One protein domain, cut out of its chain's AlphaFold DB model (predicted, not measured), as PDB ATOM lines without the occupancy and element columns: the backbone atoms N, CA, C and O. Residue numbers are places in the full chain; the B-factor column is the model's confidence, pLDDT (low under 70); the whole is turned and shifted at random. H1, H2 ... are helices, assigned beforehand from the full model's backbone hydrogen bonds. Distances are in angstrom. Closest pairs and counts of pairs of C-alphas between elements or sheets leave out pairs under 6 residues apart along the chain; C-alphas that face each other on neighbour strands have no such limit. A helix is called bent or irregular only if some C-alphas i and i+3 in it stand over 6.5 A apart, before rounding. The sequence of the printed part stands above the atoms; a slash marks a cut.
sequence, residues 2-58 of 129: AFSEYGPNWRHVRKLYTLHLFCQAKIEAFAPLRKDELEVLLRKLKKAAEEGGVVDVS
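This is residues 2 to 58 of the 129 residues of the protein "Putative flavonoid 3',5'-hydroxylase" of Rosa chinensis (UniProt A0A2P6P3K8). This is an open arch of three helices, one long arm on each side and a short helix at the top, with an empty middle and few contacts between the helices. H1 makes one arm and the longer H3 the other, with H2 joining them at the crown; the end stretches, residues 2 to 7 and residues 51 to 58, turn back from the feet of the two arms into the open side of the arch. The printed part has 57 residues with three named helices, H1, H2 and H3 in that order along the chain, and no named strand; the class is all helix. The whole is extended, with a radius of gyration of the C-alphas of 18.7 A, and its C-alphas span 55 by 26 by 9 A.

The printed part begins at Ala 2, with its C-alpha at (49.606, 6.414, -4.755). H1 covers residues 8 to 21 and is 19.3 A long; its first C-alpha, that of Pro 8, is at (42.510, 7.319, -17.568). H1 is neither bent nor irregular, but only just: C-alphas 18 and 21 are 6.0 A apart. H2 follows with residues 24 to 29. H3, residues 31 to 50, is the longest helix, with 20 residues and 28.5 A from first to last C-alpha; C-alpha 50 is at (47.636, 8.867, 36.932).

H1 and H2 are close but not clearly touching, with 1 pair of C-alphas within 8 A, those of His 20 and Lys 26 at 7.7 A. Their lines stand at a steep tilt of 45 degrees, and they run the same way. H2 and H3 meet only through their link. H1 and H3 are apart. In H1, H2 and H3 every O i to N i+4 pair is within hydrogen-bond range. Residues 3 to 9 stand free, of which 8 and 9 belong to H1. Residues 15 to 40 stand free too, of which 15 to 21 belong to H1, 24 to 29 to H2 and 31 to 40 to H3.

The two C-alphas farthest apart are those of Pro 8 and Glu 51, at 55.3 A, while the first and last printed C-alphas, those of Ala 2 and Ser 58, are 22.7 A apart. The printed part has no cut. The links from H1 to H2 and from H2 to H3 are both tight, with 2 residues and 1 residue between the helices. The mean pLDDT of the printed part is 88.4, and no printed residue is under 70.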
ATOM      1  N   ALA A   2      48.498   5.681  -5.385       77.94
ATOM      2  CA  ALA A   2      49.606   6.414  -4.755       77.94
ATOM      3  C   ALA A   2      50.863   6.523  -5.641       77.94
ATOM      4  O   ALA A   2      51.407   7.608  -5.776       77.94
ATOM      5  N   PHE A   3      51.247   5.433  -6.317       79.56
ATOM      6  CA  PHE A   3      52.455   5.363  -7.159       79.56
ATOM      7  C   PHE A   3      52.162   5.165  -8.655       79.56
ATOM      8  O   PHE A   3      53.034   4.788  -9.426       79.56
ATOM      9  N   SER A   4      50.907   5.346  -9.077       82.25
ATOM     10  CA  SER A   4      50.515   5.197 -10.486       82.25
ATOM     11  C   SER A   4      50.508   6.553 -11.178       82.25
ATOM     12  O   SER A   4      49.932   7.492 -10.629       82.25
ATOM     13  N   GLU A   5      51.049   6.621 -12.392       87.25
ATOM     14  CA  GLU A   5      51.037   7.830 -13.220       87.25
ATOM     15  C   GLU A   5      49.615   8.346 -13.479       87.25
ATOM     16  O   GLU A   5      48.641   7.584 -13.551       87.25
ATOM     17  N   TYR A   6      49.484   9.665 -13.626       88.69
ATOM     18  CA  TYR A   6      48.201  10.278 -13.940       88.69
ATOM     19  C   TYR A   6      47.723   9.853 -15.334       88.69
ATOM     20  O   TYR A   6      48.427   9.991 -16.328       88.69
ATOM     21  N   GLY A   7      46.481   9.378 -15.424       92.94
ATOM     22  CA  GLY A   7      45.904   8.913 -16.680       92.94
ATOM     23  C   GLY A   7      44.464   8.422 -16.531       92.94
ATOM     24  O   GLY A   7      43.872   8.535 -15.450       92.94
ATOM     25  N   PRO A   8      43.865   7.869 -17.603       94.75
ATOM     26  CA  PRO A   8      42.510   7.319 -17.568       94.75
ATOM     27  C   PRO A   8      42.305   6.301 -16.437       94.75
ATOM     28  O   PRO A   8      41.347   6.439 -15.678       94.75
ATOM     29  N   ASN A   9      43.248   5.369 -16.253       91.12
ATOM     30  CA  ASN A   9      43.206   4.387 -15.165       91.12
ATOM     31  C   ASN A   9      43.256   5.043 -13.785       91.12
ATOM     32  O   ASN A   9      42.416   4.749 -12.939       91.12
ATOM     33  N   TRP A  10      44.187   5.974 -13.559       93.81
ATOM     34  CA  TRP A  10      44.281   6.687 -12.284       93.81
ATOM     35  C   TRP A  10      42.972   7.401 -11.934       93.81
ATOM     36  O   TRP A  10      42.479   7.275 -10.813       93.81
ATOM     37  N   ARG A  11      42.368   8.102 -12.906       93.69
ATOM     38  CA  ARG A  11      41.095   8.816 -12.713       93.69
ATOM     39  C   ARG A  11      39.951   7.860 -12.404       93.69
ATOM     40  O   ARG A  11      39.164   8.133 -11.501       93.69
ATOM     41  N   HIS A  12      39.869   6.751 -13.138       93.50
ATOM     42  CA  HIS A  12      38.838   5.739 -12.938       93.50
ATOM     43  C   HIS A  12      38.929   5.125 -11.539       93.50
ATOM     44  O   HIS A  12      37.956   5.136 -10.786       93.50
ATOM     45  N   VAL A  13      40.124   4.676 -11.156       91.81
ATOM     46  CA  VAL A  13      40.387   4.098  -9.839       91.81
ATOM     47  C   VAL A  13      40.088   5.123  -8.742       91.81
ATOM     48  O   VAL A  13      39.335   4.829  -7.820       91.81
ATOM     49  N   ARG A  14      40.570   6.368  -8.862       92.50
ATOM     50  CA  ARG A  14      40.276   7.436  -7.890       92.50
ATOM     51  C   ARG A  14      38.786   7.700  -7.723       92.50
ATOM     52  O   ARG A  14      38.327   7.869  -6.591       92.50
ATOM     53  N   LYS A  15      38.030   7.709  -8.821       93.38
ATOM     54  CA  LYS A  15      36.575   7.845  -8.779       93.38
ATOM     55  C   LYS A  15      35.937   6.688  -8.000       93.38
ATOM     56  O   LYS A  15      35.121   6.951  -7.125       93.38
ATOM     57  N   LEU A  16      36.354   5.445  -8.250       91.75
ATOM     58  CA  LEU A  16      35.855   4.267  -7.534       91.75
ATOM     59  C   LEU A  16      36.105   4.359  -6.021       91.75
ATOM     60  O   LEU A  16      35.159   4.230  -5.245       91.75
ATOM     61  N   TYR A  17      37.340   4.658  -5.600       88.81
ATOM     62  CA  TYR A  17      37.680   4.818  -4.178       88.81
ATOM     63  C   TYR A  17      36.841   5.913  -3.513       88.81
ATOM     64  O   TYR A  17      36.255   5.690  -2.458       88.81
ATOM     65  N   THR A  18      36.749   7.084  -4.142       92.12
ATOM     66  CA  THR A  18      36.045   8.238  -3.562       92.12
ATOM     67  C   THR A  18      34.540   7.983  -3.434       92.12
ATOM     68  O   THR A  18      33.929   8.386  -2.451       92.12
ATOM     69  N   LEU A  19      33.932   7.303  -4.411       92.25
ATOM     70  CA  LEU A  19      32.486   7.073  -4.428       92.25
ATOM     71  C   LEU A  19      32.041   5.890  -3.564       92.25
ATOM     72  O   LEU A  19      30.962   5.949  -2.979       92.25
ATOM     73  N   HIS A  20      32.838   4.824  -3.489       88.25
ATOM     74  CA  HIS A  20      32.395   3.568  -2.874       88.25
ATOM     75  C   HIS A  20      33.095   3.224  -1.560       88.25
ATOM     76  O   HIS A  20      32.486   2.561  -0.724       88.25
ATOM     77  N   LEU A  21      34.340   3.667  -1.361       87.06
ATOM     78  CA  LEU A  21      35.130   3.338  -0.168       87.06
ATOM     79  C   LEU A  21      35.217   4.518   0.805       87.06
ATOM     80  O   LEU A  21      35.005   4.345   2.000       87.06
ATOM     81  N   PHE A  22      35.461   5.723   0.289       88.50
ATOM     82  CA  PHE A  22      35.658   6.944   1.078       88.50
ATOM     83  C   PHE A  22      34.511   7.951   0.943       88.50
ATOM     84  O   PHE A  22      34.714   9.152   1.114       88.50
ATOM     85  N   CYS A  23      33.298   7.492   0.631       91.31
ATOM     86  CA  CYS A  23      32.142   8.381   0.635       91.31
ATOM     87  C   CYS A  23      31.682   8.674   2.068       91.31
ATOM     88  O   CYS A  23      31.878   7.865   2.979       91.31
ATOM     89  N   GLN A  24      31.030   9.823   2.255       92.56
ATOM     90  CA  GLN A  24      30.582  10.298   3.567       92.56
ATOM     91  C   GLN A  24      29.784   9.232   4.333       92.56
ATOM     92  O   GLN A  24      30.096   8.936   5.482       92.56
ATOM     93  N   ALA A  25      28.835   8.575   3.660       92.31
ATOM     94  CA  ALA A  25      28.021   7.518   4.256       92.31
ATOM     95  C   ALA A  25      28.861   6.340   4.786       92.31
ATOM     96  O   ALA A  25      28.564   5.793   5.845       92.31
ATOM     97  N   LYS A  26      29.935   5.950   4.083       90.31
ATOM     98  CA  LYS A  26      30.842   4.889   4.549       90.31
ATOM     99  C   LYS A  26      31.702   5.370   5.711       90.31
ATOM    100  O   LYS A  26      31.831   4.655   6.698       90.31
ATOM    101  N   ILE A  27      32.236   6.589   5.640       90.38
ATOM    102  CA  ILE A  27      33.025   7.186   6.729       90.38
ATOM    103  C   ILE A  27      32.205   7.262   8.025       90.38
ATOM    104  O   ILE A  27      32.736   6.973   9.104       90.38
ATOM    105  N   GLU A  28      30.927   7.626   7.922       92.94
ATOM    106  CA  GLU A  28      29.970   7.655   9.030       92.94
ATOM    107  C   GLU A  28      29.628   6.252   9.536       92.94
ATOM    108  O   GLU A  28      29.616   6.037  10.745       92.94
ATOM    109  N   ALA A  29      29.453   5.273   8.643       90.44
ATOM    110  CA  ALA A  29      29.240   3.878   9.035       90.44
ATOM    111  C   ALA A  29      30.408   3.307   9.865       90.44
ATOM    112  O   ALA A  29      30.182   2.506  10.766       90.44
ATOM    113  N   PHE A  30      31.646   3.758   9.620       86.06
ATOM    114  CA  PHE A  30      32.827   3.399  10.423       86.06
ATOM    115  C   PHE A  30      33.028   4.267  11.681       86.06
ATOM    116  O   PHE A  30      33.992   4.061  12.420       86.06
ATOM    117  N   ALA A  31      32.169   5.258  11.947       89.88
ATOM    118  CA  ALA A  31      32.310   6.123  13.120       89.88
ATOM    119  C   ALA A  31      32.270   5.375  14.469       89.88
ATOM    120  O   ALA A  31      33.061   5.752  15.332       89.88
ATOM    121  N   PRO A  32      31.427   4.338  14.678       90.56
ATOM    122  CA  PRO A  32      31.438   3.559  15.918       90.56
ATOM    123  C   PRO A  32      32.787   2.875  16.159       90.56
ATOM    124  O   PRO A  32      33.376   3.067  17.213       90.56
ATOM    125  N   LEU A  33      33.345   2.220  15.133       86.31
ATOM    126  CA  LEU A  33      34.645   1.550  15.222       86.31
ATOM    127  C   LEU A  33      35.760   2.517  15.660       86.31
ATOM    128  O   LEU A  33      36.552   2.207  16.541       86.31
ATOM    129  N   ARG A  34      35.795   3.731  15.088       86.50
ATOM    130  CA  ARG A  34      36.778   4.754  15.490       86.50
ATOM    131  C   ARG A  34      36.589   5.225  16.930       86.50
ATOM    132  O   ARG A  34      37.570   5.578  17.574       86.50
ATOM    133  N   LYS A  35      35.346   5.283  17.420       89.50
ATOM    134  CA  LYS A  35      35.066   5.656  18.813       89.50
ATOM    135  C   LYS A  35      35.569   4.587  19.775       89.50
ATOM    136  O   LYS A  35      36.186   4.956  20.767       89.50
ATOM    137  N   ASP A  36      35.363   3.314  19.454       87.75
ATOM    138  CA  ASP A  36      35.813   2.194  20.285       87.75
ATOM    139  C   ASP A  36      37.347   2.182  20.411       87.75
ATOM    140  O   ASP A  36      37.883   2.117  21.519       87.75
ATOM    141  N   GLU A  37      38.065   2.355  19.296       84.44
ATOM    142  CA  GLU A  37      39.533   2.465  19.286       84.44
ATOM    143  C   GLU A  37      40.027   3.686  20.075       84.44
ATOM    144  O   GLU A  37      40.956   3.602  20.886       84.44
ATOM    145  N   LEU A  38      39.365   4.835  19.900       86.69
ATOM    146  CA  LEU A  38      39.686   6.046  20.651       86.69
ATOM    147  C   LEU A  38      39.456   5.849  22.155       86.69
ATOM    148  O   LEU A  38      40.240   6.342  22.962       86.69
ATOM    149  N   GLU A  39      38.419   5.115  22.557       89.38
ATOM    150  CA  GLU A  39      38.158   4.805  23.963       89.38
ATOM    151  C   GLU A  39      39.276   3.942  24.569       89.38
ATOM    152  O   GLU A  39      39.697   4.167  25.708       89.38
ATOM    153  N   VAL A  40      39.804   2.972  23.816       85.31
ATOM    154  CA  VAL A  40      40.971   2.179  24.234       85.31
ATOM    155  C   VAL A  40      42.196   3.075  24.434       85.31
ATOM    156  O   VAL A  40      42.842   2.987  25.484       85.31
ATOM    157  N   LEU A  41      42.481   3.973  23.488       84.62
ATOM    158  CA  LEU A  41      43.575   4.940  23.603       84.62
ATOM    159  C   LEU A  41      43.405   5.851  24.829       84.62
ATOM    160  O   LEU A  41      44.324   6.005  25.630       84.62
ATOM    161  N   LEU A  42      42.212   6.420  25.015       89.25
ATOM    162  CA  LEU A  42      41.916   7.321  26.129       89.25
ATOM    163  C   LEU A  42      42.073   6.632  27.487       89.25
ATOM    164  O   LEU A  42      42.576   7.244  28.428       89.25
ATOM    165  N   ARG A  43      41.699   5.352  27.599       89.50
ATOM    166  CA  ARG A  43      41.923   4.566  28.823       89.50
ATOM    167  C   ARG A  43      43.409   4.402  29.138       89.50
ATOM    168  O   ARG A  43      43.791   4.576  30.295       89.50
ATOM    169  N   LYS A  44      44.243   4.112  28.134       86.56
ATOM    170  CA  LYS A  44      45.704   4.040  28.311       86.56
ATOM    171  C   LYS A  44      46.283   5.382  28.748       86.56
ATOM    172  O   LYS A  44      47.029   5.428  29.722       86.56
ATOM    173  N   LEU A  45      45.890   6.463  28.071       88.56
ATOM    174  CA  LEU A  45      46.332   7.819  28.394       88.56
ATOM    175  C   LEU A  45      45.958   8.207  29.823       88.56
ATOM    176  O   LEU A  45      46.792   8.737  30.550       88.56
ATOM    177  N   LYS A  46      44.727   7.900  30.247       90.56
ATOM    178  CA  LYS A  46      44.271   8.169  31.612       90.56
ATOM    179  C   LYS A  46      45.132   7.443  32.646       90.56
ATOM    180  O   LYS A  46      45.585   8.073  33.595       90.56
ATOM    181  N   LYS A  47      45.390   6.148  32.443       90.38
ATOM    182  CA  LYS A  47      46.226   5.350  33.349       90.38
ATOM    183  C   LYS A  47      47.649   5.908  33.443       90.38
ATOM    184  O   LYS A  47      48.168   6.094  34.536       90.38
ATOM    185  N   ALA A  48      48.260   6.221  32.305       89.12
ATOM    186  CA  ALA A  48      49.606   6.778  32.291       89.12
ATOM    187  C   ALA A  48      49.670   8.170  32.941       89.12
ATOM    188  O   ALA A  48      50.640   8.475  33.627       89.12
ATOM    189  N   ALA A  49      48.629   8.994  32.782       89.75
ATOM    190  CA  ALA A  49      48.538  10.291  33.446       89.75
ATOM    191  C   ALA A  49      48.450  10.160  34.977       89.75
ATOM    192  O   ALA A  49      49.087  10.935  35.686       89.75
ATOM    193  N   GLU A  50      47.707   9.174  35.492       92.19
ATOM    194  CA  GLU A  50      47.636   8.867  36.932       92.19
ATOM    195  C   GLU A  50      48.993   8.410  37.493       92.19
ATOM    196  O   GLU A  50      49.343   8.734  38.625       92.19
ATOM    197  N   GLU A  51      49.784   7.707  36.682       91.88
ATOM    198  CA  GLU A  51      51.136   7.247  37.019       91.88
ATOM    199  C   GLU A  51      52.217   8.329  36.787       91.88
ATOM    200  O   GLU A  51      53.385   8.115  37.112       91.88
ATOM    201  N   GLY A  52      51.852   9.497  36.237       88.44
ATOM    202  CA  GLY A  52      52.792  10.558  35.849       88.44
ATOM    203  C   GLY A  52      53.733  10.168  34.699       88.44
ATOM    204  O   GLY A  52      54.791  10.775  34.533       88.44
ATOM    205  N   GLY A  53      53.377   9.136  33.931       85.44
ATOM    206  CA  GLY A  53      54.168   8.586  32.837       85.44
ATOM    207  C   GLY A  53      54.022   9.358  31.525       85.44
ATOM    208  O   GLY A  53      53.037  10.052  31.279       85.44
ATOM    209  N   VAL A  54      55.014   9.204  30.647       81.62
ATOM    210  CA  VAL A  54      54.975   9.713  29.270       81.62
ATOM    211  C   VAL A  54      54.370   8.638  28.369       81.62
ATOM    212  O   VAL A  54      54.780   7.480  28.438       81.62
ATOM    213  N   VAL A  55      53.413   9.016  27.520       80.19
ATOM    214  CA  VAL A  55      52.821   8.122  26.512       80.19
ATOM    215  C   VAL A  55      53.255   8.563  25.129       80.19
ATOM    216  O   VAL A  55      53.060   9.724  24.762       80.19
ATOM    217  N   ASP A  56      53.800   7.630  24.354       79.69
ATOM    218  CA  ASP A  56      54.020   7.836  22.930       79.69
ATOM    219  C   ASP A  56      52.710   7.607  22.168       79.69
ATOM    220  O   ASP A  56      52.291   6.489  21.874       79.69
ATOM    221  N   VAL A  57      52.049   8.713  21.855       78.31
ATOM    222  CA  VAL A  57      50.788   8.710  21.114       78.31
ATOM    223  C   VAL A  57      51.000   8.293  19.649       78.31
ATOM    224  O   VAL A  57      50.065   7.802  19.016       78.31
ATOM    225  N   SER A  58      52.211   8.450  19.102       75.38
ATOM    226  CA  SER A  58      52.525   8.066  17.720       75.38
ATOM    227  C   SER A  58      52.467   6.554  17.539       75.38
ATOM    228  O   SER A  58      51.983   6.078  16.512       75.38
TER     229      SER A  58